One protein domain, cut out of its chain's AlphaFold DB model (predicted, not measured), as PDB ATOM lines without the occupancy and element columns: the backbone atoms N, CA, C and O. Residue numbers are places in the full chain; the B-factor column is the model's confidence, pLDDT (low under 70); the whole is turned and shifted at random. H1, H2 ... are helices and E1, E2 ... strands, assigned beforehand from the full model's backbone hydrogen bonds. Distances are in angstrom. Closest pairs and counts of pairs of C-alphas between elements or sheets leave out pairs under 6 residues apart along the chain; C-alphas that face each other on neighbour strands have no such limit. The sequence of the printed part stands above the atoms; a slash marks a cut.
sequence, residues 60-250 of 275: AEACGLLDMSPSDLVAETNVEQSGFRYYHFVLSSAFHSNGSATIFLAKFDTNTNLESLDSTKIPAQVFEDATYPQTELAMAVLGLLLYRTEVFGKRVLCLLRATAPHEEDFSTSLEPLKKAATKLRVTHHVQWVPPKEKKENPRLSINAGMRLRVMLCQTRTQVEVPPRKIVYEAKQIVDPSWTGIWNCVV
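This is residues 60 to 250 of the 275 residues of an uncharacterized protein of Pristionchus pacificus (UniProt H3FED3). A twisted sheet of six strands has H2 and H5 side by side on one face, with H7 crossing H2 on its side away from the sheet and meeting the beginning of H5 with its last residues; H6 covers part of the opposite face, over E3. H8 reaches on from the end of H7, and three stretches stick out: residues 78 to 83, residues 166 to 172, of which 170 to 172 belong to H4, and residues 197 to 204. The printed part has 191 residues, with eight named helices and six named strands in the order H1 E1 E2 E3 H2 H3 E4 H4 H5 E5 H6 E6 H7 H8. The class is mixed, helices and strands, and the sheet is mixed too, in the order E5 E4 E1 E2 E3 E6. The whole is compact, with a radius of gyration of the C-alphas of 17.0 A and spans of 53 by 45 by 36 A.

H1, residues 70 to 73, only grazes the sheet, with its residues 72 to 73. E1, residues 89 to 95, and E2, residues 101 to 108, form a hairpin, antiparallel at 162 degrees, with N 92 and O 104 within hydrogen-bond range at 3.0 A. E2 and E3, residues 114 to 122, form another, at 164 degrees, with N 105 and O 118 at 2.9 A; E1 E2 E3 are a meander, each strand the antiparallel neighbour of the one before. H2, residues 136 to 146, is on the sheet at a height of 7.1 A, over E1 and E2, and runs slantwise at 54 degrees to E2 on the local plane. Its closest C-alphas to E2 are those of Gly 143 and Ile 103, 6.2 A apart. H3, residues 148 to 151, only grazes the sheet. E4, residues 155 to 161, is the parallel neighbour of E1 at 21 degrees, with N 91 and O 157 at 2.8 A. E3, H2 H3 and E4 make a split strand-helix-strand unit, two strands running the same way with E1 E2 between them; its crossover is right-handed. H4, residues 170 to 173, is not on the sheet. H5, residues 175 to 183, touches H2 at a shallow tilt of 14 degrees, the same way, the closest C-alphas being those of Val 141 and Leu 177, 5.4 A apart. It lies over E5, residues 187 to 193, at a height of 9.8 A. E5 and E4 are parallel at 24 degrees, with N 158 and O 189 at 2.8 A; E4, H4 H5 and E5 form a right-handed strand-helix-strand unit of neighbour strands. H6, residues 208 to 215, is on the opposite face, over E3; the closest C-alphas, of Leu 114 and Val 214, are 5.2 A apart. E6, residues 219 to 223, is parallel to E3 at 10 degrees, with N 119 and O 221 at 3.0 A. H7, residues 228 to 238, is the hub: it touches H2 at a steep tilt of 47 degrees, opposite ways, with C-alphas of Leu 142 and Ala 234 closest at 5.2 A, and H5 with those of Pro 176 and Val 238 at 5.1 A. H8, residues 242 to 250, and H7 touch only at the corner, and only just, with 3 pairs of C-alphas within 8 A. In H2, H5, H6, H7 and H8 every O i to N i+4 pair is within hydrogen-bond range; H1, H3 and H4 are too short for one.

H1 begins at C-alpha 70, (40.159, 105.298, -20.943). From first to last C-alpha E1 measures 20.2 A, E2 22.9 A, E3 23.0 A, E4 19.6 A, E5 19.4 A and E6 13.4 A. H2 measures 14.8 A, H5 12.3 A, H6 10.5 A, H7 15.4 A and H8 12.4 A. E1 begins at C-alpha 89, (38.562, 93.172, -25.863), and H8 ends at C-alpha 250, (43.422, 57.793, -23.616).

The two C-alphas farthest apart are those of Leu 204 and Cys 248, 56.6 A. The printed part has no cut. The long links are H1 to E1, E3 to H2 and E5 to H6. The mean pLDDT of the printed part is 82.9; it is under 70 at residues 76 to 83, 129 to 130, 162 to 172, 195 to 206 and 242 to 250.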
ATOM      1  N   ALA A  60      30.627  95.722 -14.154       91.38
ATOM      2  CA  ALA A  60      31.850  96.361 -14.625       91.38
ATOM      3  C   ALA A  60      32.840  96.633 -13.482       91.38
ATOM      4  O   ALA A  60      34.046  96.518 -13.683       91.38
ATOM      5  N   GLU A  61      32.345  96.945 -12.285       90.31
ATOM      6  CA  GLU A  61      33.150  97.075 -11.069       90.31
ATOM      7  C   GLU A  61      33.770  95.732 -10.658       90.31
ATOM      8  O   GLU A  61      34.981  95.637 -10.432       90.31
ATOM      9  N   ALA A  62      32.969  94.661 -10.653       89.19
ATOM     10  CA  ALA A  62      33.456  93.303 -10.406       89.19
ATOM     11  C   ALA A  62      34.499  92.859 -11.448       89.19
ATOM     12  O   ALA A  62      35.476  92.206 -11.098       89.19
ATOM     13  N   CYS A  63      34.336  93.274 -12.707       89.00
ATOM     14  CA  CYS A  63      35.290  93.053 -13.796       89.00
ATOM     15  C   CYS A  63      36.551  93.945 -13.691       89.00
ATOM     16  O   CYS A  63      37.539  93.707 -14.379       89.00
ATOM     17  N   GLY A  64      36.557  94.975 -12.840       89.44
ATOM     18  CA  GLY A  64      37.674  95.923 -12.735       89.44
ATOM     19  C   GLY A  64      37.727  96.956 -13.866       89.44
ATOM     20  O   GLY A  64      38.655  97.755 -13.923       89.44
ATOM     21  N   LEU A  65      36.713  97.022 -14.741       90.31
ATOM     22  CA  LEU A  65      36.669  98.014 -15.826       90.31
ATOM     23  C   LEU A  65      36.615  99.452 -15.305       90.31
ATOM     24  O   LEU A  65      37.092 100.373 -15.963       90.31
ATOM     25  N   LEU A  66      36.011  99.644 -14.130       90.69
ATOM     26  CA  LEU A  66      35.922 100.948 -13.471       90.69
ATOM     27  C   LEU A  66      37.224 101.357 -12.763       90.69
ATOM     28  O   LEU A  66      37.314 102.477 -12.253       90.69
ATOM     29  N   ASP A  67      38.207 100.458 -12.711       86.94
ATOM     30  CA  ASP A  67      39.534 100.724 -12.153       86.94
ATOM     31  C   ASP A  67      40.487 101.267 -13.219       86.94
ATOM     32  O   ASP A  67      41.461 101.933 -12.880       86.94
ATOM     33  N   MET A  68      40.178 101.025 -14.493       86.69
ATOM     34  CA  MET A  68      40.971 101.495 -15.619       86.69
ATOM     35  C   MET A  68      40.696 102.961 -15.947       86.69
ATOM     36  O   MET A  68      39.625 103.518 -15.666       86.69
ATOM     37  N   SER A  69      41.664 103.576 -16.612       87.44
ATOM     38  CA  SER A  69      41.472 104.814 -17.355       87.44
ATOM     39  C   SER A  69      41.100 104.535 -18.815       87.44
ATOM     40  O   SER A  69      41.483 103.501 -19.357       87.44
ATOM     41  N   PRO A  70      40.379 105.443 -19.503       86.19
ATOM     42  CA  PRO A  70      40.159 105.298 -20.943       86.19
ATOM     43  C   PRO A  70      41.467 105.232 -21.744       86.19
ATOM     44  O   PRO A  70      41.492 104.630 -22.814       86.19
ATOM     45  N   SER A  71      42.548 105.828 -21.230       87.62
ATOM     46  CA  SER A  71      43.878 105.781 -21.841       87.62
ATOM     47  C   SER A  71      44.488 104.379 -21.796       87.62
ATOM     48  O   SER A  71      45.224 104.019 -22.706       87.62
ATOM     49  N   ASP A  72      44.119 103.560 -20.807       88.88
ATOM     50  CA  ASP A  72      44.594 102.174 -20.679       88.88
ATOM     51  C   ASP A  72      44.059 101.284 -21.817       88.88
ATOM     52  O   ASP A  72      44.600 100.218 -22.096       88.88
ATOM     53  N   LEU A  73      43.000 101.722 -22.516       89.25
ATOM     54  CA  LEU A  73      42.459 101.019 -23.682       89.25
ATOM     55  C   LEU A  73      43.296 101.228 -24.952       89.25
ATOM     56  O   LEU A  73      43.026 100.581 -25.970       89.25
ATOM     57  N   VAL A  74      44.288 102.120 -24.917       88.00
ATOM     58  CA  VAL A  74      45.219 102.333 -26.022       88.00
ATOM     59  C   VAL A  74      46.228 101.185 -26.040       88.00
ATOM     60  O   VAL A  74      46.971 100.949 -25.092       88.00
ATOM     61  N   ALA A  75      46.250 100.446 -27.142       79.12
ATOM     62  CA  ALA A  75      47.229  99.412 -27.407       79.12
ATOM     63  C   ALA A  75      48.494 100.057 -27.980       79.12
ATOM     64  O   ALA A  75      48.524 100.451 -29.149       79.12
ATOM     65  N   GLU A  76      49.542 100.139 -27.167       68.12
ATOM     66  CA  GLU A  76      50.870 100.531 -27.630       68.12
ATOM     67  C   GLU A  76      51.403  99.461 -28.595       68.12
ATOM     68  O   GLU A  76      51.484  98.280 -28.260       68.12
ATOM     69  N   THR A  77      51.730  99.840 -29.830       62.03
ATOM     70  CA  THR A  77      52.413  98.946 -30.776       62.03
ATOM     71  C   THR A  77      53.776  99.520 -31.120       62.03
ATOM     72  O   THR A  77      53.855 100.629 -31.637       62.03
ATOM     73  N   ASN A  78      54.832  98.737 -30.893       56.12
ATOM     74  CA  ASN A  78      56.237  99.143 -31.032       56.12
ATOM     75  C   ASN A  78      56.738  99.372 -32.475       56.12
ATOM     76  O   ASN A  78      57.944  99.415 -32.685       56.12
ATOM     77  N   VAL A  79      55.880  99.483 -33.495       53.09
ATOM     78  CA  VAL A  79      56.348  99.463 -34.894       53.09
ATOM     79  C   VAL A  79      55.534 100.404 -35.790       53.09
ATOM     80  O   VAL A  79      54.393 100.108 -36.134       53.09
ATOM     81  N   GLU A  80      56.155 101.533 -36.148       52.66
ATOM     82  CA  GLU A  80      56.110 102.257 -37.441       52.66
ATOM     83  C   GLU A  80      54.764 102.647 -38.088       52.66
ATOM     84  O   GLU A  80      54.752 103.226 -39.172       52.66
ATOM     85  N   GLN A  81      53.618 102.408 -37.455       53.56
ATOM     86  CA  GLN A  81      52.314 102.815 -37.986       53.56
ATOM     87  C   GLN A  81      51.789 104.029 -37.221       53.56
ATOM     88  O   GLN A  81      51.466 103.954 -36.039       53.56
ATOM     89  N   SER A  82      51.705 105.161 -37.917       49.88
ATOM     90  CA  SER A  82      51.197 106.433 -37.412       49.88
ATOM     91  C   SER A  82      49.701 106.346 -37.070       49.88
ATOM     92  O   SER A  82      48.836 106.574 -37.910       49.88
ATOM     93  N   GLY A  83      49.369 106.008 -35.823       66.88
ATOM     94  CA  GLY A  83      48.000 106.119 -35.315       66.88
ATOM     95  C   GLY A  83      47.752 105.407 -33.986       66.88
ATOM     96  O   GLY A  83      48.388 104.405 -33.671       66.88
ATOM     97  N   PHE A  84      46.778 105.908 -33.219       71.81
ATOM     98  CA  PHE A  84      46.302 105.248 -32.003       71.81
ATOM     99  C   PHE A  84      45.543 103.966 -32.360       71.81
ATOM    100  O   PHE A  84      44.631 103.973 -33.191       71.81
ATOM    101  N   ARG A  85      45.902 102.856 -31.714       83.25
ATOM    102  CA  ARG A  85      45.155 101.598 -31.778       83.25
ATOM    103  C   ARG A  85      44.552 101.319 -30.421       83.25
ATOM    104  O   ARG A  85      45.193 101.556 -29.412       83.25
ATOM    105  N   TYR A  86      43.351 100.760 -30.411       90.62
ATOM    106  CA  TYR A  86      42.683 100.350 -29.181       90.62
ATOM    107  C   TYR A  86      42.617  98.826 -29.085       90.62
ATOM    108  O   TYR A  86      42.639  98.121 -30.115       90.62
ATOM    109  N   TYR A  87      42.555  98.305 -27.861       94.06
ATOM    110  CA  TYR A  87      42.173  96.912 -27.645       94.06
ATOM    111  C   TYR A  87      40.733  96.702 -28.102       94.06
ATOM    112  O   TYR A  87      39.880  97.569 -27.941       94.06
ATOM    113  N   HIS A  88      40.468  95.538 -28.686       94.94
ATOM    114  CA  HIS A  88      39.103  95.169 -29.061       94.94
ATOM    115  C   HIS A  88      38.363  94.567 -27.869       94.94
ATOM    116  O   HIS A  88      37.150  94.717 -27.748       94.94
ATOM    117  N   PHE A  89      39.107  93.868 -27.011       97.12
ATOM    118  CA  PHE A  89      38.562  93.172 -25.863       97.12
ATOM    119  C   PHE A  89      39.388  93.437 -24.615       97.12
ATOM    120  O   PHE A  89      40.612  93.559 -24.681       97.12
ATOM    121  N   VAL A  90      38.705  93.442 -23.478       97.00
ATOM    122  CA  VAL A  90      39.305  93.380 -22.151       97.00
ATOM    123  C   VAL A  90      38.814  92.102 -21.483       97.00
ATOM    124  O   VAL A  90      37.608  91.882 -21.366       97.00
ATOM    125  N   LEU A  91      39.748  91.244 -21.090       97.19
ATOM    126  CA  LEU A  91      39.498  89.995 -20.385       97.19
ATOM    127  C   LEU A  91      39.866  90.180 -18.915       97.19
ATOM    128  O   LEU A  91      40.938  90.688 -18.607       97.19
ATOM    129  N   SER A  92      38.992  89.752 -18.015       95.50
ATOM    130  CA  SER A  92      39.195  89.880 -16.572       95.50
ATOM    131  C   SER A  92      38.585  88.692 -15.841       95.50
ATOM    132  O   SER A  92      37.696  88.015 -16.366       95.50
ATOM    133  N   SER A  93      39.032  88.455 -14.616       94.12
ATOM    134  CA  SER A  93      38.434  87.489 -13.705       94.12
ATOM    135  C   SER A  93      38.208  88.075 -12.318       94.12
ATOM    136  O   SER A  93      38.836  89.047 -11.902       94.12
ATOM    137  N   ALA A  94      37.250  87.485 -11.608       91.94
ATOM    138  CA  ALA A  94      37.024  87.744 -10.197       91.94
ATOM    139  C   ALA A  94      36.731  86.433  -9.466       91.94
ATOM    140  O   ALA A  94      35.836  85.677  -9.863       91.94
ATOM    141  N   PHE A  95      37.462  86.187  -8.382       89.94
ATOM    142  CA  PHE A  95      37.172  85.111  -7.441       89.94
ATOM    143  C   PHE A  95      36.121  85.544  -6.420       89.94
ATOM    144  O   PHE A  95      36.096  86.686  -5.959       89.94
ATOM    145  N   HIS A  96      35.257  84.606  -6.049       90.19
ATOM    146  CA  HIS A  96      34.200  84.796  -5.064       90.19
ATOM    147  C   HIS A  96      34.540  84.056  -3.770       90.19
ATOM    148  O   HIS A  96      35.232  83.040  -3.771       90.19
ATOM    149  N   SER A  97      33.985  84.520  -2.651       87.50
ATOM    150  CA  SER A  97      34.209  83.923  -1.324       87.50
ATOM    151  C   SER A  97      33.709  82.482  -1.187       87.50
ATOM    152  O   SER A  97      34.135  81.762  -0.292       87.50
ATOM    153  N   ASN A  98      32.816  82.042  -2.074       88.56
ATOM    154  CA  ASN A  98      32.310  80.671  -2.126       88.56
ATOM    155  C   ASN A  98      33.236  79.705  -2.898       88.56
ATOM    156  O   ASN A  98      32.804  78.602  -3.222       88.56
ATOM    157  N   GLY A  99      34.447  80.133  -3.277       87.25
ATOM    158  CA  GLY A  99      35.395  79.334  -4.060       87.25
ATOM    159  C   GLY A  99      35.072  79.247  -5.556       87.25
ATOM    160  O   GLY A  99      35.821  78.637  -6.309       87.25
ATOM    161  N   SER A 100      33.979  79.861  -6.017       91.94
ATOM    162  CA  SER A 100      33.703  80.012  -7.450       91.94
ATOM    163  C   SER A 100      34.435  81.224  -8.025       91.94
ATOM    164  O   SER A 100      34.902  82.097  -7.295       91.94
ATOM    165  N   ALA A 101      34.497  81.316  -9.347       93.31
ATOM    166  CA  ALA A 101      35.042  82.478 -10.037       93.31
ATOM    167  C   ALA A 101      34.110  82.934 -11.161       93.31
ATOM    168  O   ALA A 101      33.157  82.252 -11.544       93.31
ATOM    169  N   THR A 102      34.345  84.117 -11.707       94.94
ATOM    170  CA  THR A 102      33.677  84.585 -12.923       94.94
ATOM    171  C   THR A 102      34.705  85.184 -13.857       94.94
ATOM    172  O   THR A 102      35.516  85.999 -13.434       94.94
ATOM    173  N   ILE A 103      34.664  84.761 -15.117       96.38
ATOM    174  CA  ILE A 103      35.443  85.344 -16.208       96.38
ATOM    175  C   ILE A 103      34.551  86.349 -16.917       96.38
ATOM    176  O   ILE A 103      33.381  86.062 -17.174       96.38
ATOM    177  N   PHE A 104      35.106  87.502 -17.251       96.81
ATOM    178  CA  PHE A 104      34.436  88.564 -17.975       96.81
ATOM    179  C   PHE A 104      35.180  88.855 -19.272       96.81
ATOM    180  O   PHE A 104      36.405  88.973 -19.269       96.81
ATOM    181  N   LEU A 105      34.434  89.020 -20.360       97.75
ATOM    182  CA  LEU A 105      34.939  89.541 -21.622       97.75
ATOM    183  C   LEU A 105      34.148  90.800 -21.976       97.75
ATOM    184  O   LEU A 105      32.946  90.749 -22.221       97.75
ATOM    185  N   ALA A 106      34.832  91.934 -21.991       97.56
ATOM    186  CA  ALA A 106      34.275  93.210 -22.406       97.56
ATOM    187  C   ALA A 106      34.738  93.525 -23.828       97.56
ATOM    188  O   ALA A 106      35.941  93.563 -24.082       97.56
ATOM    189  N   LYS A 107      33.803  93.761 -24.748       97.25
ATOM    190  CA  LYS A 107      34.089  94.198 -26.118       97.25
ATOM    191  C   LYS A 107      33.928  95.705 -26.221       97.25
ATOM    192  O   LYS A 107      32.909  96.242 -25.791       97.25
ATOM    193  N   PHE A 108      34.895  96.370 -26.839       94.69
ATOM    194  CA  PHE A 108      34.852  97.807 -27.078       94.69
ATOM    195  C   PHE A 108      34.669  98.123 -28.563       94.69
ATOM    196  O   PHE A 108      35.228  97.444 -29.429       94.69
ATOM    197  N   ASP A 109      33.890  99.165 -28.846       92.50
ATOM    198  CA  ASP A 109      33.740  99.710 -30.194       92.50
ATOM    199  C   ASP A 109      34.963 100.561 -30.602       92.50
ATOM    200  O   ASP A 109      35.916 100.764 -29.842       92.50
ATOM    201  N   THR A 110      34.942 101.107 -31.819       87.56
ATOM    202  CA  THR A 110      36.007 101.992 -32.327       87.56
ATOM    203  C   THR A 110      36.158 103.291 -31.536       87.56
ATOM    204  O   THR A 110      37.204 103.930 -31.613       87.56
ATOM    205  N   ASN A 111      35.130 103.682 -30.783       88.38
ATOM    206  CA  ASN A 111      35.095 104.878 -29.951       88.38
ATOM    207  C   ASN A 111      35.420 104.567 -28.484       88.38
ATOM    208  O   ASN A 111      35.299 105.458 -27.640       88.38
ATOM    209  N   THR A 112      35.853 103.341 -28.167       88.56
ATOM    210  CA  THR A 112      36.128 102.830 -26.812       88.56
ATOM    211  C   THR A 112      34.916 102.845 -25.874       88.56
ATOM    212  O   THR A 112      35.053 102.951 -24.657       88.56
ATOM    213  N   ASN A 113      33.704 102.742 -26.415       93.38
ATOM    214  CA  ASN A 113      32.503 102.463 -25.631       93.38
ATOM    215  C   ASN A 113      32.334 100.958 -25.459       93.38
ATOM    216  O   ASN A 113      32.717 100.182 -26.336       93.38
ATOM    217  N   LEU A 114      31.752 100.544 -24.334       95.31
ATOM    218  CA  LEU A 114      31.448  99.140 -24.100       95.31
ATOM    219  C   LEU A 114      30.315  98.727 -25.049       95.31
ATOM    220  O   LEU A 114      29.221  99.273 -24.970       95.31
ATOM    221  N   GLU A 115      30.573  97.786 -25.951       96.38
ATOM    222  CA  GLU A 115      29.587  97.258 -26.902       96.38
ATOM    223  C   GLU A 115      28.879  96.036 -26.309       96.38
ATOM    224  O   GLU A 115      27.646  95.966 -26.273       96.38
ATOM    225  N   SER A 116      29.666  95.089 -25.790       96.50
ATOM    226  CA  SER A 116      29.164  93.890 -25.125       96.50
ATOM    227  C   SER A 116      29.926  93.589 -23.841       96.50
ATOM    228  O   SER A 116      31.125  93.858 -23.730       96.50
ATOM    229  N   LEU A 117      29.225  93.019 -22.862       96.88
ATOM    230  CA  LEU A 117      29.831  92.458 -21.660       96.88
ATOM    231  C   LEU A 117      29.328  91.039 -21.432       96.88
ATOM    232  O   LEU A 117      28.189  90.822 -21.008       96.88
ATOM    233  N   ASP A 118      30.221  90.088 -21.655       96.50
ATOM    234  CA  ASP A 118      29.959  88.673 -21.477       96.50
ATOM    235  C   ASP A 118      30.566  88.205 -20.159       96.50
ATOM    236  O   ASP A 118      31.645  88.639 -19.752       96.50
ATOM    237  N   SER A 119      29.854  87.328 -19.459       96.00
ATOM    238  CA  SER A 119      30.313  86.767 -18.189       96.00
ATOM    239  C   SER A 119      30.110  85.264 -18.159       96.00
ATOM    240  O   SER A 119      29.058  84.774 -18.555       96.00
ATOM    241  N   THR A 120      31.088  84.523 -17.651       96.31
ATOM    242  CA  THR A 120      30.971  83.077 -17.463       96.31
ATOM    243  C   THR A 120      31.323  82.697 -16.044       96.31
ATOM    244  O   THR A 120      32.417  82.998 -15.565       96.31
ATOM    245  N   LYS A 121      30.395  82.027 -15.361       94.75
ATOM    246  CA  LYS A 121      30.621  81.529 -14.003       94.75
ATOM    247  C   LYS A 121      31.417  80.231 -14.057       94.75
ATOM    248  O   LYS A 121      31.072  79.305 -14.784       94.75
ATOM    249  N   ILE A 122      32.480  80.172 -13.269       94.31
ATOM    250  CA  ILE A 122      33.308  78.987 -13.088       94.31
ATOM    251  C   ILE A 122      32.960  78.409 -11.716       94.31
ATOM    252  O   ILE A 122      33.228  79.054 -10.700       94.31
ATOM    253  N   PRO A 123      32.292  77.249 -11.670       92.94
ATOM    254  CA  PRO A 123      31.800  76.697 -10.418       92.94
ATOM    255  C   PRO A 123      32.965  76.164  -9.563       92.94
ATOM    256  O   PRO A 123      33.997  75.771 -10.105       92.94
ATOM    257  N   ALA A 124      32.801  76.153  -8.234       91.31
ATOM    258  CA  ALA A 124      33.864  75.797  -7.282       91.31
ATOM    259  C   ALA A 124      34.462  74.400  -7.541       91.31
ATOM    260  O   ALA A 124      35.669  74.208  -7.427       91.31
ATOM    261  N   GLN A 125      33.639  73.470  -8.037       90.81
ATOM    262  CA  GLN A 125      34.033  72.104  -8.395       90.81
ATOM    263  C   GLN A 125      35.136  72.032  -9.463       90.81
ATOM    264  O   GLN A 125      35.782  71.002  -9.614       90.81
ATOM    265  N   VAL A 126      35.349  73.097 -10.244       87.50
ATOM    266  CA  VAL A 126      36.456  73.158 -11.216       87.50
ATOM    267  C   VAL A 126      37.811  73.317 -10.518       87.50
ATOM    268  O   VAL A 126      38.826  72.882 -11.059       87.50
ATOM    269  N   PHE A 127      37.825  73.925  -9.333       87.19
ATOM    270  CA  PHE A 127      39.027  74.168  -8.535       87.19
ATOM    271  C   PHE A 127      39.251  73.079  -7.477       87.19
ATOM    272  O   PHE A 127      40.390  72.854  -7.064       87.19
ATOM    273  N   GLU A 128      38.187  72.378  -7.077       84.38
ATOM    274  CA  GLU A 128      38.254  71.213  -6.190       84.38
ATOM    275  C   GLU A 128      39.225  70.139  -6.741       84.38
ATOM    276  O   GLU A 128      39.436  69.995  -7.953       84.38
ATOM    277  N   ASP A 129      39.883  69.420  -5.827       66.75
ATOM    278  CA  ASP A 129      40.866  68.357  -6.101       66.75
ATOM    279  C   ASP A 129      42.102  68.774  -6.923       66.75
ATOM    280  O   ASP A 129      42.689  67.962  -7.641       66.75
ATOM    281  N   ALA A 130      42.505  70.051  -6.857       65.62
ATOM    282  CA  ALA A 130      43.574  70.605  -7.698       65.62
ATOM    283  C   ALA A 130      43.312  70.359  -9.202       65.62
ATOM    284  O   ALA A 130      44.222  70.164 -10.025       65.62
ATOM    285  N   THR A 131      42.029  70.357  -9.589       77.94
ATOM    286  CA  THR A 131      41.635  70.131 -10.979       77.94
ATOM    287  C   THR A 131      42.013  71.314 -11.864       77.94
ATOM    288  O   THR A 131      42.341  71.110 -13.030       77.94
ATOM    289  N   TYR A 132      42.047  72.530 -11.336       84.75
ATOM    290  CA  TYR A 132      42.511  73.702 -12.062       84.75
ATOM    291  C   TYR A 132      43.130  74.711 -11.090       84.75
ATOM    292  O   TYR A 132      42.544  74.929 -10.029       84.75
ATOM    293  N   PRO A 133      44.283  75.329 -11.406       86.00
ATOM    294  CA  PRO A 133      44.885  76.314 -10.515       86.00
ATOM    295  C   PRO A 133      43.960  77.513 -10.294       86.00
ATOM    296  O   PRO A 133      43.446  78.099 -11.247       86.00
ATOM    297  N   GLN A 134      43.767  77.894  -9.032       87.56
ATOM    298  CA  GLN A 134      42.956  79.049  -8.645       87.56
ATOM    299  C   GLN A 134      43.793  80.339  -8.694       87.56
ATOM    300  O   GLN A 134      43.933  81.049  -7.703       87.56
ATOM    301  N   THR A 135      44.397  80.617  -9.851       87.62
ATOM    302  CA  THR A 135      45.216  81.816 -10.086       87.62
ATOM    303  C   THR A 135      44.600  82.676 -11.184       87.62
ATOM    304  O   THR A 135      43.994  82.158 -12.124       87.62
ATOM    305  N   GLU A 136      44.756  84.000 -11.100       87.50
ATOM    306  CA  GLU A 136      44.239  84.937 -12.115       87.50
ATOM    307  C   GLU A 136      44.802  84.632 -13.510       87.50
ATOM    308  O   GLU A 136      44.098  84.704 -14.514       87.50
ATOM    309  N   LEU A 137      46.068  84.214 -13.582       89.69
ATOM    310  CA  LEU A 137      46.687  83.817 -14.839       89.69
ATOM    311  C   LEU A 137      46.008  82.589 -15.455       89.69
ATOM    312  O   LEU A 137      45.737  82.571 -16.658       89.69
ATOM    313  N   ALA A 138      45.733  81.561 -14.648       91.25
ATOM    314  CA  ALA A 138      45.010  80.390 -15.118       91.25
ATOM    315  C   ALA A 138      43.623  80.816 -15.624       91.25
ATOM    316  O   ALA A 138      43.231  80.495 -16.742       91.25
ATOM    317  N   MET A 139      42.925  81.666 -14.876       93.50
ATOM    318  CA  MET A 139      41.638  82.215 -15.304       93.50
ATOM    319  C   MET A 139      41.719  82.994 -16.626       93.50
ATOM    320  O   MET A 139      40.839  82.834 -17.472       93.50
ATOM    321  N   ALA A 140      42.788  83.756 -16.865       94.44
ATOM    322  CA  ALA A 140      43.020  84.431 -18.140       94.44
ATOM    323  C   ALA A 140      43.250  83.438 -19.297       94.44
ATOM    324  O   ALA A 140      42.678  83.603 -20.377       94.44
ATOM    325  N   VAL A 141      44.018  82.365 -19.076       95.44
ATOM    326  CA  VAL A 141      44.187  81.275 -20.058       95.44
ATOM    327  C   VAL A 141      42.844  80.616 -20.376       95.44
ATOM    328  O   VAL A 141      42.501  80.437 -21.548       95.44
ATOM    329  N   LEU A 142      42.066  80.276 -19.344       95.88
ATOM    330  CA  LEU A 142      40.735  79.698 -19.499       95.88
ATOM    331  C   LEU A 142      39.806  80.643 -20.266       95.88
ATOM    332  O   LEU A 142      39.096  80.198 -21.164       95.88
ATOM    333  N   GLY A 143      39.849  81.941 -19.960       96.69
ATOM    334  CA  GLY A 143      39.049  82.965 -20.619       96.69
ATOM    335  C   GLY A 143      39.364  83.104 -22.105       96.69
ATOM    336  O   GLY A 143      38.444  83.096 -22.921       96.69
ATOM    337  N   LEU A 144      40.646  83.128 -22.485       97.19
ATOM    338  CA  LEU A 144      41.044  83.149 -23.897       97.19
ATOM    339  C   LEU A 144      40.500  81.941 -24.670       97.19
ATOM    340  O   LEU A 144      40.015  82.091 -25.789       97.19
ATOM    341  N   LEU A 145      40.564  80.743 -24.084       96.50
ATOM    342  CA  LEU A 145      40.060  79.531 -24.732       96.50
ATOM    343  C   LEU A 145      38.531  79.474 -24.774       96.50
ATOM    344  O   LEU A 145      37.965  78.960 -25.741       96.50
ATOM    345  N   LEU A 146      37.873  79.984 -23.736       96.56
ATOM    346  CA  LEU A 146      36.422  80.048 -23.643       96.56
ATOM    347  C   LEU A 146      35.836  80.948 -24.733       96.56
ATOM    348  O   LEU A 146      34.912  80.534 -25.424       96.56
ATOM    349  N   TYR A 147      36.441  82.119 -24.931       96.81
ATOM    350  CA  TYR A 147      36.030  83.123 -25.913       96.81
ATOM    351  C   TYR A 147      36.850  83.071 -27.206       96.81
ATOM    352  O   TYR A 147      37.037  84.074 -27.898       96.81
ATOM    353  N   ARG A 148      37.398  81.894 -27.531       96.19
ATOM    354  CA  ARG A 148      38.340  81.716 -28.645       96.19
ATOM    355  C   ARG A 148      37.794  82.186 -29.989       96.19
ATOM    356  O   ARG A 148      38.573  82.603 -30.835       96.19
ATOM    357  N   THR A 149      36.486  82.073 -30.210       96.00
ATOM    358  CA  THR A 149      35.826  82.447 -31.467       96.00
ATOM    359  C   THR A 149      35.722  83.959 -31.629       96.00
ATOM    360  O   THR A 149      35.821  84.472 -32.739       96.00
ATOM    361  N   GLU A 150      35.578  84.667 -30.517       96.06
ATOM    362  CA  GLU A 150      35.393  86.105 -30.415       96.06
ATOM    363  C   GLU A 150      36.741  86.826 -30.481       96.06
ATOM    364  O   GLU A 150      36.885  87.828 -31.185       96.06
ATOM    365  N   VAL A 151      37.749  86.291 -29.782       96.56
ATOM    366  CA  VAL A 151      39.063  86.934 -29.657       96.56
ATOM    367  C   VAL A 151      40.048  86.556 -30.765       96.56
ATOM    368  O   VAL A 151      41.095  87.189 -30.870       96.56
ATOM    369  N   PHE A 152      39.755  85.560 -31.606       96.50
ATOM    370  CA  PHE A 152      40.691  85.076 -32.629       96.50
ATOM    371  C   PHE A 152      41.225  86.201 -33.530       96.50
ATOM    372  O   PHE A 152      40.464  86.899 -34.203       96.50
ATOM    373  N   GLY A 153      42.552  86.367 -33.574       93.44
ATOM    374  CA  GLY A 153      43.188  87.418 -34.379       93.44
ATOM    375  C   GLY A 153      42.978  88.847 -33.858       93.44
ATOM    376  O   GLY A 153      43.187  89.804 -34.605       93.44
ATOM    377  N   LYS A 154      42.511  89.020 -32.615       95.06
ATOM    378  CA  LYS A 154      42.192  90.325 -32.019       95.06
ATOM    379  C   LYS A 154      43.235  90.746 -30.986       95.06
ATOM    380  O   LYS A 154      44.128  89.990 -30.612       95.06
ATOM    381  N   ARG A 155      43.111  92.005 -30.558       94.12
ATOM    382  CA  ARG A 155      43.913  92.610 -29.486       94.12
ATOM    383  C   ARG A 155      43.130  92.532 -28.185       94.12
ATOM    384  O   ARG A 155      42.027  93.083 -28.136       94.12
ATOM    385  N   VAL A 156      43.699  91.873 -27.185       96.00
ATOM    386  CA  VAL A 156      43.070  91.621 -25.887       96.00
ATOM    387  C   VAL A 156      43.941  92.211 -24.782       96.00
ATOM    388  O   VAL A 156      45.139  91.944 -24.728       96.00
ATOM    389  N   LEU A 157      43.343  93.002 -23.899       95.62
ATOM    390  CA  LEU A 157      43.964  93.418 -22.646       95.62
ATOM    391  C   LEU A 157      43.507  92.466 -21.538       95.62
ATOM    392  O   LEU A 157      42.312  92.364 -21.273       95.62
ATOM    393  N   CYS A 158      44.433  91.758 -20.906       95.06
ATOM    394  CA  CYS A 158      44.156  90.880 -19.776       95.06
ATOM    395  C   CYS A 158      44.381  91.648 -18.470       95.06
ATOM    396  O   CYS A 158      45.515  92.015 -18.160       95.06
ATOM    397  N   LEU A 159      43.315  91.867 -17.706       93.25
ATOM    398  CA  LEU A 159      43.375  92.464 -16.377       93.25
ATOM    399  C   LEU A 159      43.559  91.370 -15.335       93.25
ATOM    400  O   LEU A 159      42.684  90.521 -15.166       93.25
ATOM    401  N   LEU A 160      44.683  91.412 -14.625       90.31
ATOM    402  CA  LEU A 160      44.970  90.500 -13.524       90.31
ATOM    403  C   LEU A 160      44.906  91.279 -12.211       90.31
ATOM    404  O   LEU A 160      45.602  92.279 -12.031       90.31
ATOM    405  N   ARG A 161      44.049  90.840 -11.287       82.88
ATOM    406  CA  ARG A 161      43.893  91.470  -9.969       82.88
ATOM    407  C   ARG A 161      44.717  90.674  -8.968       82.88
ATOM    408  O   ARG A 161      44.304  89.599  -8.549       82.88
ATOM    409  N   ALA A 162      45.903  91.164  -8.614       65.88
ATOM    410  CA  ALA A 162      46.756  90.473  -7.653       65.88
ATOM    411  C   ALA A 162      46.020  90.353  -6.309       65.88
ATOM    412  O   ALA A 162      45.795  91.347  -5.619       65.88
ATOM    413  N   THR A 163      45.611  89.139  -5.951       55.78
ATOM    414  CA  THR A 163      45.002  88.842  -4.648       55.78
ATOM    415  C   THR A 163      46.052  88.510  -3.588       55.78
ATOM    416  O   THR A 163      45.736  88.560  -2.401       55.78
ATOM    417  N   ALA A 164      47.306  88.245  -3.983       46.28
ATOM    418  CA  ALA A 164      48.411  87.937  -3.079       46.28
ATOM    419  C   ALA A 164      49.681  88.756  -3.414       46.28
ATOM    420  O   ALA A 164      50.023  88.888  -4.588       46.28
ATOM    421  N   PRO A 165      50.402  89.282  -2.405       43.81
ATOM    422  CA  PRO A 165      51.583  90.135  -2.582       43.81
ATOM    423  C   PRO A 165      52.911  89.375  -2.816       43.81
ATOM    424  O   PRO A 165      53.970  89.962  -2.636       43.81
ATOM    425  N   HIS A 166      52.892  88.091  -3.197       45.03
ATOM    426  CA  HIS A 166      54.094  87.234  -3.216       45.03
ATOM    427  C   HIS A 166      54.245  86.379  -4.487       45.03
ATOM    428  O   HIS A 166      54.365  85.161  -4.411       45.03
ATOM    429  N   GLU A 167      54.284  86.988  -5.671       52.38
ATOM    430  CA  GLU A 167      54.762  86.281  -6.872       52.38
ATOM    431  C   GLU A 167      55.954  87.039  -7.461       52.38
ATOM    432  O   GLU A 167      55.772  87.938  -8.259       52.38
ATOM    433  N   GLU A 168      57.183  86.731  -7.041       46.66
ATOM    434  CA  GLU A 168      58.386  87.460  -7.489       46.66
ATOM    435  C   GLU A 168      58.943  86.997  -8.857       46.66
ATOM    436  O   GLU A 168      59.827  87.652  -9.400       46.66
ATOM    437  N   ASP A 169      58.373  85.969  -9.503       50.31
ATOM    438  CA  ASP A 169      58.883  85.415 -10.776       50.31
ATOM    439  C   ASP A 169      57.879  85.539 -11.944       50.31
ATOM    440  O   ASP A 169      57.342  84.568 -12.486       50.31
ATOM    441  N   PHE A 170      57.608  86.776 -12.365       53.69
ATOM    442  CA  PHE A 170      56.575  87.096 -13.362       53.69
ATOM    443  C   PHE A 170      56.901  86.694 -14.812       53.69
ATOM    444  O   PHE A 170      55.990  86.451 -15.605       53.69
ATOM    445  N   SER A 171      58.177  86.635 -15.202       51.34
ATOM    446  CA  SER A 171      58.556  86.361 -16.599       51.34
ATOM    447  C   SER A 171      58.328  84.897 -16.984       51.34
ATOM    448  O   SER A 171      57.840  84.625 -18.083       51.34
ATOM    449  N   THR A 172      58.598  83.974 -16.059       51.81
ATOM    450  CA  THR A 172      58.317  82.536 -16.167       51.81
ATOM    451  C   THR A 172      56.832  82.231 -15.964       51.81
ATOM    452  O   THR A 172      56.311  81.301 -16.579       51.81
ATOM    453  N   SER A 173      56.131  83.045 -15.164       71.06
ATOM    454  CA  SER A 173      54.699  82.881 -14.893       71.06
ATOM    455  C   SER A 173      53.839  83.066 -16.152       71.06
ATOM    456  O   SER A 173      52.936  82.278 -16.373       71.06
ATOM    457  N   LEU A 174      54.137  84.001 -17.067       86.38
ATOM    458  CA  LEU A 174      53.251  84.310 -18.213       86.38
ATOM    459  C   LEU A 174      53.281  83.315 -19.394       86.38
ATOM    460  O   LEU A 174      52.496  83.462 -20.338       86.38
ATOM    461  N   GLU A 175      54.156  82.310 -19.387       88.88
ATOM    462  CA  GLU A 175      54.314  81.360 -20.503       88.88
ATOM    463  C   GLU A 175      53.017  80.623 -20.911       88.88
ATOM    464  O   GLU A 175      52.717  80.561 -22.112       88.88
ATOM    465  N   PRO A 176      52.171  80.133 -19.980       90.88
ATOM    466  CA  PRO A 176      50.876  79.548 -20.321       90.88
ATOM    467  C   PRO A 176      49.970  80.505 -21.103       90.88
ATOM    468  O   PRO A 176      49.318  80.102 -22.072       90.88
ATOM    469  N   LEU A 177      49.959  81.784 -20.723       92.62
ATOM    470  CA  LEU A 177      49.156  82.804 -21.389       92.62
ATOM    471  C   LEU A 177      49.679  83.086 -22.797       92.62
ATOM    472  O   LEU A 177      48.891  83.085 -23.744       92.62
ATOM    473  N   LYS A 178      51.000  83.225 -22.963       93.31
ATOM    474  CA  LYS A 178      51.626  83.384 -24.286       93.31
ATOM    475  C   LYS A 178      51.319  82.200 -25.198       93.31
ATOM    476  O   LYS A 178      50.987  82.395 -26.369       93.31
ATOM    477  N   LYS A 179      51.380  80.972 -24.674       93.69
ATOM    478  CA  LYS A 179      51.060  79.746 -25.416       93.69
ATOM    479  C   LYS A 179      49.599  79.723 -25.871       93.69
ATOM    480  O   LYS A 179      49.330  79.437 -27.040       93.69
ATOM    481  N   ALA A 180      48.661  80.064 -24.985       94.56
ATOM    482  CA  ALA A 180      47.242  80.173 -25.327       94.56
ATOM    483  C   ALA A 180      46.987  81.272 -26.371       94.56
ATOM    484  O   ALA A 180      46.325  81.025 -27.381       94.56
ATOM    485  N   ALA A 181      47.567  82.458 -26.183       94.75
ATOM    486  CA  ALA A 181      47.418  83.577 -27.105       94.75
ATOM    487  C   ALA A 181      47.998  83.267 -28.494       94.75
ATOM    488  O   ALA A 181      47.346  83.528 -29.504       94.75
ATOM    489  N   THR A 182      49.168  82.625 -28.557       94.56
ATOM    490  CA  THR A 182      49.801  82.200 -29.818       94.56
ATOM    491  C   THR A 182      48.918  81.207 -30.570       94.56
ATOM    492  O   THR A 182      48.688  81.367 -31.768       94.56
ATOM    493  N   LYS A 183      48.345  80.224 -29.860       94.19
ATOM    494  CA  LYS A 183      47.403  79.252 -30.436       94.19
ATOM    495  C   LYS A 183      46.179  79.923 -31.073       94.19
ATOM    496  O   LYS A 183      45.663  79.429 -32.070       94.19
ATOM    497  N   LEU A 184      45.733  81.046 -30.513       94.50
ATOM    498  CA  LEU A 184      44.574  81.813 -30.980       94.50
ATOM    499  C   LEU A 184      44.937  83.000 -31.886       94.50
ATOM    500  O   LEU A 184      44.049  83.740 -32.312       94.50
ATOM    501  N   ARG A 185      46.230  83.190 -32.190       95.31
ATOM    502  CA  ARG A 185      46.760  84.342 -32.941       95.31
ATOM    503  C   ARG A 185      46.343  85.689 -32.328       95.31
ATOM    504  O   ARG A 185      46.093  86.650 -33.048       95.31
ATOM    505  N   VAL A 186      46.237  85.740 -31.004       94.38
ATOM    506  CA  VAL A 186      45.823  86.918 -30.233       94.38
ATOM    507  C   VAL A 186      47.045  87.752 -29.865       94.38
ATOM    508  O   VAL A 186      48.008  87.236 -29.295       94.38
ATOM    509  N   THR A 187      46.986  89.058 -30.119       93.50
ATOM    510  CA  THR A 187      47.909  90.010 -29.487       93.50
ATOM    511  C   THR A 187      47.370  90.313 -28.097       93.50
ATOM    512  O   THR A 187      46.249  90.802 -27.972       93.50
ATOM    513  N   HIS A 188      48.140  90.003 -27.061       92.62
ATOM    514  CA  HIS A 188      47.715  90.175 -25.679       92.62
ATOM    515  C   HIS A 188      48.675  91.100 -24.945       92.62
ATOM    516  O   HIS A 188      49.885  90.989 -25.131       92.62
ATOM    517  N   HIS A 189      48.137  91.963 -24.092       92.38
ATOM    518  CA  HIS A 189      48.903  92.677 -23.073       92.38
ATOM    519  C   HIS A 189      48.309  92.363 -21.706       92.38
ATOM    520  O   HIS A 189      47.127  92.042 -21.597       92.38
ATOM    521  N   VAL A 190      49.140  92.412 -20.673       91.50
ATOM    522  CA  VAL A 190      48.737  92.111 -19.302       91.50
ATOM    523  C   VAL A 190      48.875  93.384 -18.488       91.50
ATOM    524  O   VAL A 190      49.951  93.977 -18.462       91.50
ATOM    525  N   GLN A 191      47.798  93.788 -17.825       89.81
ATOM    526  CA  GLN A 191      47.808  94.898 -16.886       89.81
ATOM    527  C   GLN A 191      47.415  94.382 -15.510       89.81
ATOM    528  O   GLN A 191      46.374  93.748 -15.327       89.81
ATOM    529  N   TRP A 192      48.268  94.675 -14.538       85.12
ATOM    530  CA  TRP A 192      47.997  94.374 -13.147       85.12
ATOM    531  C   TRP A 192      47.195  95.506 -12.530       85.12
ATOM    532  O   TRP A 192      47.597  96.669 -12.578       85.12
ATOM    533  N   VAL A 193      46.056  95.153 -11.947       80.31
ATOM    534  CA  VAL A 193      45.215  96.097 -11.221       80.31
ATOM    535  C   VAL A 193      45.411  95.822  -9.731       80.31
ATOM    536  O   VAL A 193      45.074  94.724  -9.275       80.31
ATOM    537  N   PRO A 194      45.974  96.772  -8.962       72.31
ATOM    538  CA  PRO A 194      46.161  96.575  -7.534       72.31
ATOM    539  C   PRO A 194      44.798  96.419  -6.844       72.31
ATOM    540  O   PRO A 194      43.821  97.062  -7.249       72.31
ATOM    541  N   PRO A 195      44.705  95.581  -5.798       67.06
ATOM    542  CA  PRO A 195      43.476  95.451  -5.036       67.06
ATOM    543  C   PRO A 195      43.107  96.813  -4.438       67.06
ATOM    544  O   PRO A 195      43.913  97.463  -3.774       67.06
ATOM    545  N   LYS A 196      41.879  97.275  -4.694       65.50
ATOM    546  CA  LYS A 196      41.383  98.516  -4.099       65.50
ATOM    547  C   LYS A 196      41.177  98.302  -2.604       65.50
ATOM    548  O   LYS A 196      40.311  97.528  -2.197       65.50
ATOM    549  N   GLU A 197      41.919  99.041  -1.789       58.47
ATOM    550  CA  GLU A 197      41.536  99.270  -0.398       58.47
ATOM    551  C   GLU A 197      40.112  99.843  -0.391       58.47
ATOM    552  O   GLU A 197      39.801 100.753  -1.168       58.47
ATOM    553  N   LYS A 198      39.220  99.280   0.434       55.59
ATOM    554  CA  LYS A 198      37.840  99.764   0.584       55.59
ATOM    555  C   LYS A 198      37.868 101.212   1.081       55.59
ATOM    556  O   LYS A 198      37.840 101.458   2.280       55.59
ATOM    557  N   LYS A 199      37.921 102.185   0.171       52.28
ATOM    558  CA  LYS A 199      37.746 103.593   0.525       52.28
ATOM    559  C   LYS A 199      36.296 103.795   0.952       52.28
ATOM    560  O   LYS A 199      35.379 103.439   0.215       52.28
ATOM    561  N   GLU A 200      36.101 104.402   2.121       53.00
ATOM    562  CA  GLU A 200      34.796 104.634   2.764       53.00
ATOM    563  C   GLU A 200      33.815 105.481   1.926       53.00
ATOM    564  O   GLU A 200      32.636 105.563   2.255       53.00
ATOM    565  N   ASN A 201      34.252 106.048   0.794       47.00
ATOM    566  CA  ASN A 201      33.400 106.760  -0.156       47.00
ATOM    567  C   ASN A 201      33.601 106.268  -1.604       47.00
ATOM    568  O   ASN A 201      34.314 106.903  -2.387       47.00
ATOM    569  N   PRO A 202      32.926 105.179  -2.019       54.03
ATOM    570  CA  PRO A 202      33.066 104.605  -3.361       54.03
ATOM    571  C   PRO A 202      32.484 105.488  -4.478       54.03
ATOM    572  O   PRO A 202      32.702 105.230  -5.656       54.03
ATOM    573  N   ARG A 203      31.731 106.546  -4.146       52.03
ATOM    574  CA  ARG A 203      30.940 107.305  -5.130       52.03
ATOM    575  C   ARG A 203      31.701 108.406  -5.876       52.03
ATOM    576  O   ARG A 203      31.182 108.877  -6.883       52.03
ATOM    577  N   LEU A 204      32.893 108.808  -5.421       51.62
ATOM    578  CA  LEU A 204      33.579 110.012  -5.926       51.62
ATOM    579  C   LEU A 204      34.916 109.764  -6.644       51.62
ATOM    580  O   LEU A 204      35.400 110.675  -7.305       51.62
ATOM    581  N   SER A 205      35.501 108.561  -6.582       53.97
ATOM    582  CA  SER A 205      36.777 108.264  -7.264       53.97
ATOM    583  C   SER A 205      36.640 107.346  -8.484       53.97
ATOM    584  O   SER A 205      37.642 106.845  -8.992       53.97
ATOM    585  N   ILE A 206      35.412 107.052  -8.918       59.97
ATOM    586  CA  ILE A 206      35.170 106.206 -10.089       59.97
ATOM    587  C   ILE A 206      35.450 107.044 -11.328       59.97
ATOM    588  O   ILE A 206      34.908 108.138 -11.469       59.97
ATOM    589  N   ASN A 207      36.282 106.515 -12.220       73.12
ATOM    590  CA  ASN A 207      36.660 107.147 -13.472       73.12
ATOM    591  C   ASN A 207      35.393 107.447 -14.299       73.12
ATOM    592  O   ASN A 207      34.855 106.567 -14.976       73.12
ATOM    593  N   ALA A 208      34.855 108.668 -14.181       80.69
ATOM    594  CA  ALA A 208      33.530 109.018 -14.698       80.69
ATOM    595  C   ALA A 208      33.432 108.773 -16.210       80.69
ATOM    596  O   ALA A 208      32.396 108.321 -16.696       80.69
ATOM    597  N   GLY A 209      34.545 108.964 -16.927       86.12
ATOM    598  CA  GLY A 209      34.671 108.623 -18.341       86.12
ATOM    599  C   GLY A 209      34.447 107.136 -18.622       86.12
ATOM    600  O   GLY A 209      33.623 106.799 -19.468       86.12
ATOM    601  N   MET A 210      35.104 106.230 -17.885       90.06
ATOM    602  CA  MET A 210      34.871 104.786 -18.047       90.06
ATOM    603  C   MET A 210      33.459 104.383 -17.641       90.06
ATOM    604  O   MET A 210      32.836 103.569 -18.316       90.06
ATOM    605  N   ARG A 211      32.912 104.983 -16.581       90.50
ATOM    606  CA  ARG A 211      31.537 104.707 -16.155       90.50
ATOM    607  C   ARG A 211      30.519 105.058 -17.240       90.50
ATOM    608  O   ARG A 211      29.632 104.253 -17.503       90.50
ATOM    609  N   LEU A 212      30.664 106.214 -17.891       89.12
ATOM    610  CA  LEU A 212      29.808 106.606 -19.014       89.12
ATOM    611  C   LEU A 212      29.922 105.611 -20.172       89.12
ATOM    612  O   LEU A 212      28.905 105.146 -20.677       89.12
ATOM    613  N   ARG A 213      31.144 105.206 -20.530       92.19
ATOM    614  CA  ARG A 213      31.401 104.208 -21.584       92.19
ATOM    615  C   ARG A 213      30.766 102.853 -21.282       92.19
ATOM    616  O   ARG A 213      30.231 102.221 -22.183       92.19
ATOM    617  N   VAL A 214      30.794 102.425 -20.019       92.50
ATOM    618  CA  VAL A 214      30.149 101.192 -19.543       92.50
ATOM    619  C   VAL A 214      28.626 101.283 -19.627       92.50
ATOM    620  O   VAL A 214      27.970 100.303 -19.969       92.50
ATOM    621  N   MET A 215      28.042 102.447 -19.331       92.38
ATOM    622  CA  MET A 215      26.590 102.647 -19.421       92.38
ATOM    623  C   MET A 215      26.054 102.552 -20.856       92.38
ATOM    624  O   MET A 215      24.858 102.336 -21.027       92.38
ATOM    625  N   LEU A 216      26.924 102.661 -21.865       91.88
ATOM    626  CA  LEU A 216      26.582 102.486 -23.280       91.88
ATOM    627  C   LEU A 216      26.580 101.019 -23.742       91.88
ATOM    628  O   LEU A 216      26.367 100.764 -24.925       91.88
ATOM    629  N   CYS A 217      26.782 100.068 -22.820       94.31
ATOM    630  CA  CYS A 217      26.715  98.636 -23.100       94.31
ATOM    631  C   CYS A 217      25.412  98.261 -23.811       94.31
ATOM    632  O   CYS A 217      24.322  98.449 -23.269       94.31
ATOM    633  N   GLN A 218      25.536  97.703 -25.012       92.94
ATOM    634  CA  GLN A 218      24.391  97.346 -25.848       92.94
ATOM    635  C   GLN A 218      23.899  95.938 -25.532       92.94
ATOM    636  O   GLN A 218      22.697  95.674 -25.524       92.94
ATOM    637  N   THR A 219      24.832  95.022 -25.271       94.25
ATOM    638  CA  THR A 219      24.525  93.604 -25.079       94.25
ATOM    639  C   THR A 219      25.219  93.042 -23.851       94.25
ATOM    640  O   THR A 219      26.368  93.349 -23.542       94.25
ATOM    641  N   ARG A 220      24.502  92.190 -23.121       93.62
ATOM    642  CA  ARG A 220      25.035  91.519 -21.943       93.62
ATOM    643  C   ARG A 220      24.639  90.061 -21.967       93.62
ATOM    644  O   ARG A 220      23.445  89.756 -21.942       93.62
ATOM    645  N   THR A 221      25.627  89.177 -21.935       93.19
ATOM    646  CA  THR A 221      25.380  87.739 -21.860       93.19
ATOM    647  C   THR A 221      25.991  87.134 -20.603       93.19
ATOM    648  O   THR A 221      26.956  87.636 -20.013       93.19
ATOM    649  N   GLN A 222      25.367  86.060 -20.128       92.19
ATOM    650  CA  GLN A 222      25.885  85.278 -19.020       92.19
ATOM    651  C   GLN A 222      25.778  83.797 -19.355       92.19
ATOM    652  O   GLN A 222      24.684  83.288 -19.584       92.19
ATOM    653  N   VAL A 223      26.919  83.117 -19.347       89.19
ATOM    654  CA  VAL A 223      27.023  81.669 -19.483       89.19
ATOM    655  C   VAL A 223      27.198  81.073 -18.088       89.19
ATOM    656  O   VAL A 223      28.021  81.529 -17.291       89.19
ATOM    657  N   GLU A 224      26.391  80.071 -17.750       85.06
ATOM    658  CA  GLU A 224      26.379  79.528 -16.386       85.06
ATOM    659  C   GLU A 224      27.546  78.584 -16.092       85.06
ATOM    660  O   GLU A 224      28.022  78.571 -14.961       85.06
ATOM    661  N   VAL A 225      27.999  77.796 -17.074       88.56
ATOM    662  CA  VAL A 225      29.045  76.781 -16.874       88.56
ATOM    663  C   VAL A 225      29.919  76.661 -18.130       88.56
ATOM    664  O   VAL A 225      29.378  76.534 -19.231       88.56
ATOM    665  N   PRO A 226      31.261  76.653 -18.002       90.12
ATOM    666  CA  PRO A 226      32.155  76.450 -19.135       90.12
ATOM    667  C   PRO A 226      32.097  74.994 -19.639       90.12
ATOM    668  O   PRO A 226      31.983  74.053 -18.845       90.12
ATOM    669  N   PRO A 227      32.255  74.749 -20.951       91.06
ATOM    670  CA  PRO A 227      32.393  73.395 -21.474       91.06
ATOM    671  C   PRO A 227      33.601  72.668 -20.862       91.06
ATOM    672  O   PRO A 227      34.728  73.160 -20.924       91.06
ATOM    673  N   ARG A 228      33.402  71.439 -20.359       88.81
ATOM    674  CA  ARG A 228      34.470  70.629 -19.726       88.81
ATOM    675  C   ARG A 228      35.722  70.494 -20.595       88.81
ATOM    676  O   ARG A 228      36.835  70.566 -20.090       88.81
ATOM    677  N   LYS A 229      35.544  70.334 -21.911       90.81
ATOM    678  CA  LYS A 229      36.648  70.228 -22.878       90.81
ATOM    679  C   LYS A 229      37.598  71.429 -22.807       90.81
ATOM    680  O   LYS A 229      38.805  71.238 -22.876       90.81
ATOM    681  N   ILE A 230      37.051  72.634 -22.650       91.62
ATOM    682  CA  ILE A 230      37.825  73.877 -22.585       91.62
ATOM    683  C   ILE A 230      38.601  73.944 -21.269       91.62
ATOM    684  O   ILE A 230      39.779  74.279 -21.281       91.62
ATOM    685  N   VAL A 231      37.978  73.546 -20.155       91.50
ATOM    686  CA  VAL A 231      38.644  73.472 -18.844       91.50
ATOM    687  C   VAL A 231      39.844  72.521 -18.888       91.50
ATOM    688  O   VAL A 231      40.934  72.882 -18.454       91.50
ATOM    689  N   TYR A 232      39.685  71.332 -19.478       88.69
ATOM    690  CA  TYR A 232      40.793  70.383 -19.636       88.69
ATOM    691  C   TYR A 232      41.911  70.916 -20.534       88.69
ATOM    692  O   TYR A 232      43.087  70.758 -20.214       88.69
ATOM    693  N   GLU A 233      41.556  71.547 -21.652       91.12
ATOM    694  CA  GLU A 233      42.528  72.151 -22.561       91.12
ATOM    695  C   GLU A 233      43.312  73.276 -21.874       91.12
ATOM    696  O   GLU A 233      44.538  73.317 -21.964       91.12
ATOM    697  N   ALA A 234      42.622  74.137 -21.123       92.25
ATOM    698  CA  ALA A 234      43.245  75.181 -20.321       92.25
ATOM    699  C   ALA A 234      44.204  74.578 -19.292       92.25
ATOM    700  O   ALA A 234      45.320  75.064 -19.128       92.25
ATOM    701  N   LYS A 235      43.800  73.483 -18.638       89.50
ATOM    702  CA  LYS A 235      44.628  72.802 -17.641       89.50
ATOM    703  C   LYS A 235      45.950  72.324 -18.231       89.50
ATOM    704  O   LYS A 235      46.993  72.574 -17.648       89.50
ATOM    705  N   GLN A 236      45.913  71.698 -19.405       89.00
ATOM    706  CA  GLN A 236      47.114  71.209 -20.095       89.00
ATOM    707  C   GLN A 236      48.073  72.329 -20.521       89.00
ATOM    708  O   GLN A 236      49.258  72.080 -20.744       89.00
ATOM    709  N   ILE A 237      47.562  73.550 -20.705       89.94
ATOM    710  CA  ILE A 237      48.388  74.716 -21.024       89.94
ATOM    711  C   ILE A 237      49.050  75.270 -19.763       89.94
ATOM    712  O   ILE A 237      50.234  75.591 -19.820       89.94
ATOM    713  N   VAL A 238      48.300  75.375 -18.663       87.81
ATOM    714  CA  VAL A 238      48.789  75.931 -17.391       87.81
ATOM    715  C   VAL A 238      49.751  74.977 -16.688       87.81
ATOM    716  O   VAL A 238      50.789  75.413 -16.210       87.81
ATOM    717  N   ASP A 239      49.440  73.683 -16.673       83.88
ATOM    718  CA  ASP A 239      50.283  72.650 -16.082       83.88
ATOM    719  C   ASP A 239      50.564  71.536 -17.111       83.88
ATOM    720  O   ASP A 239      49.730  70.649 -17.341       83.88
ATOM    721  N   PRO A 240      51.748  71.556 -17.754       73.75
ATOM    722  CA  PRO A 240      52.128  70.556 -18.743       73.75
ATOM    723  C   PRO A 240      52.245  69.136 -18.177       73.75
ATOM    724  O   PRO A 240      52.129  68.182 -18.951       73.75
ATOM    725  N   SER A 241      52.445  68.958 -16.863       71.19
ATOM    726  CA  SER A 241      52.623  67.633 -16.242       71.19
ATOM    727  C   SER A 241      51.396  66.725 -16.427       71.19
ATOM    728  O   SER A 241      51.507  65.502 -16.538       71.19
ATOM    729  N   TRP A 242      50.218  67.327 -16.608       61.97
ATOM    730  CA  TRP A 242      48.953  66.635 -16.860       61.97
ATOM    731  C   TRP A 242      48.824  66.015 -18.255       61.97
ATOM    732  O   TRP A 242      47.968  65.150 -18.471       61.97
ATOM    733  N   THR A 243      49.663  66.418 -19.212       57.94
ATOM    734  CA  THR A 243      49.649  65.844 -20.568       57.94
ATOM    735  C   THR A 243      50.039  64.361 -20.571       57.94
ATOM    736  O   THR A 243      49.487  63.589 -21.358       57.94
ATOM    737  N   GLY A 244      50.905  63.932 -19.642       50.38
ATOM    738  CA  GLY A 244      51.313  62.533 -19.492       50.38
ATOM    739  C   GLY A 244      50.172  61.624 -19.029       50.38
ATOM    740  O   GLY A 244      49.921  60.586 -19.635       50.38
ATOM    741  N   ILE A 245      49.409  62.052 -18.020       56.25
ATOM    742  CA  ILE A 245      48.344  61.239 -17.409       56.25
ATOM    743  C   ILE A 245      47.188  61.016 -18.392       56.25
ATOM    744  O   ILE A 245      46.693  59.898 -18.523       56.25
ATOM    745  N   TRP A 246      46.776  62.044 -19.142       50.00
ATOM    746  CA  TRP A 246      45.702  61.895 -20.129       50.00
ATOM    747  C   TRP A 246      46.125  61.103 -21.361       50.00
ATOM    748  O   TRP A 246      45.315  60.332 -21.869       50.00
ATOM    749  N   ASN A 247      47.374  61.227 -21.820       48.66
ATOM    750  CA  ASN A 247      47.882  60.337 -22.860       48.66
ATOM    751  C   ASN A 247      47.851  58.888 -22.371       48.66
ATOM    752  O   ASN A 247      47.308  58.046 -23.075       48.66
ATOM    753  N   CYS A 248      48.284  58.604 -21.139       51.44
ATOM    754  CA  CYS A 248      48.166  57.271 -20.549       51.44
ATOM    755  C   CYS A 248      46.710  56.801 -20.411       51.44
ATOM    756  O   CYS A 248      46.434  55.652 -20.724       51.44
ATOM    757  N   VAL A 249      45.760  57.658 -20.020       56.28
ATOM    758  CA  VAL A 249      44.334  57.294 -19.887       56.28
ATOM    759  C   VAL A 249      43.650  57.113 -21.245       56.28
ATOM    760  O   VAL A 249      42.845  56.201 -21.405       56.28
ATOM    761  N   VAL A 250      43.958  57.935 -22.250       56.69
ATOM    762  CA  VAL A 250      43.422  57.793 -23.616       56.69
ATOM    763  C   VAL A 250      44.026  56.575 -24.303       56.69
ATOM    764  O   VAL A 250      43.292  55.840 -24.960       56.69
TER     765      VAL A 250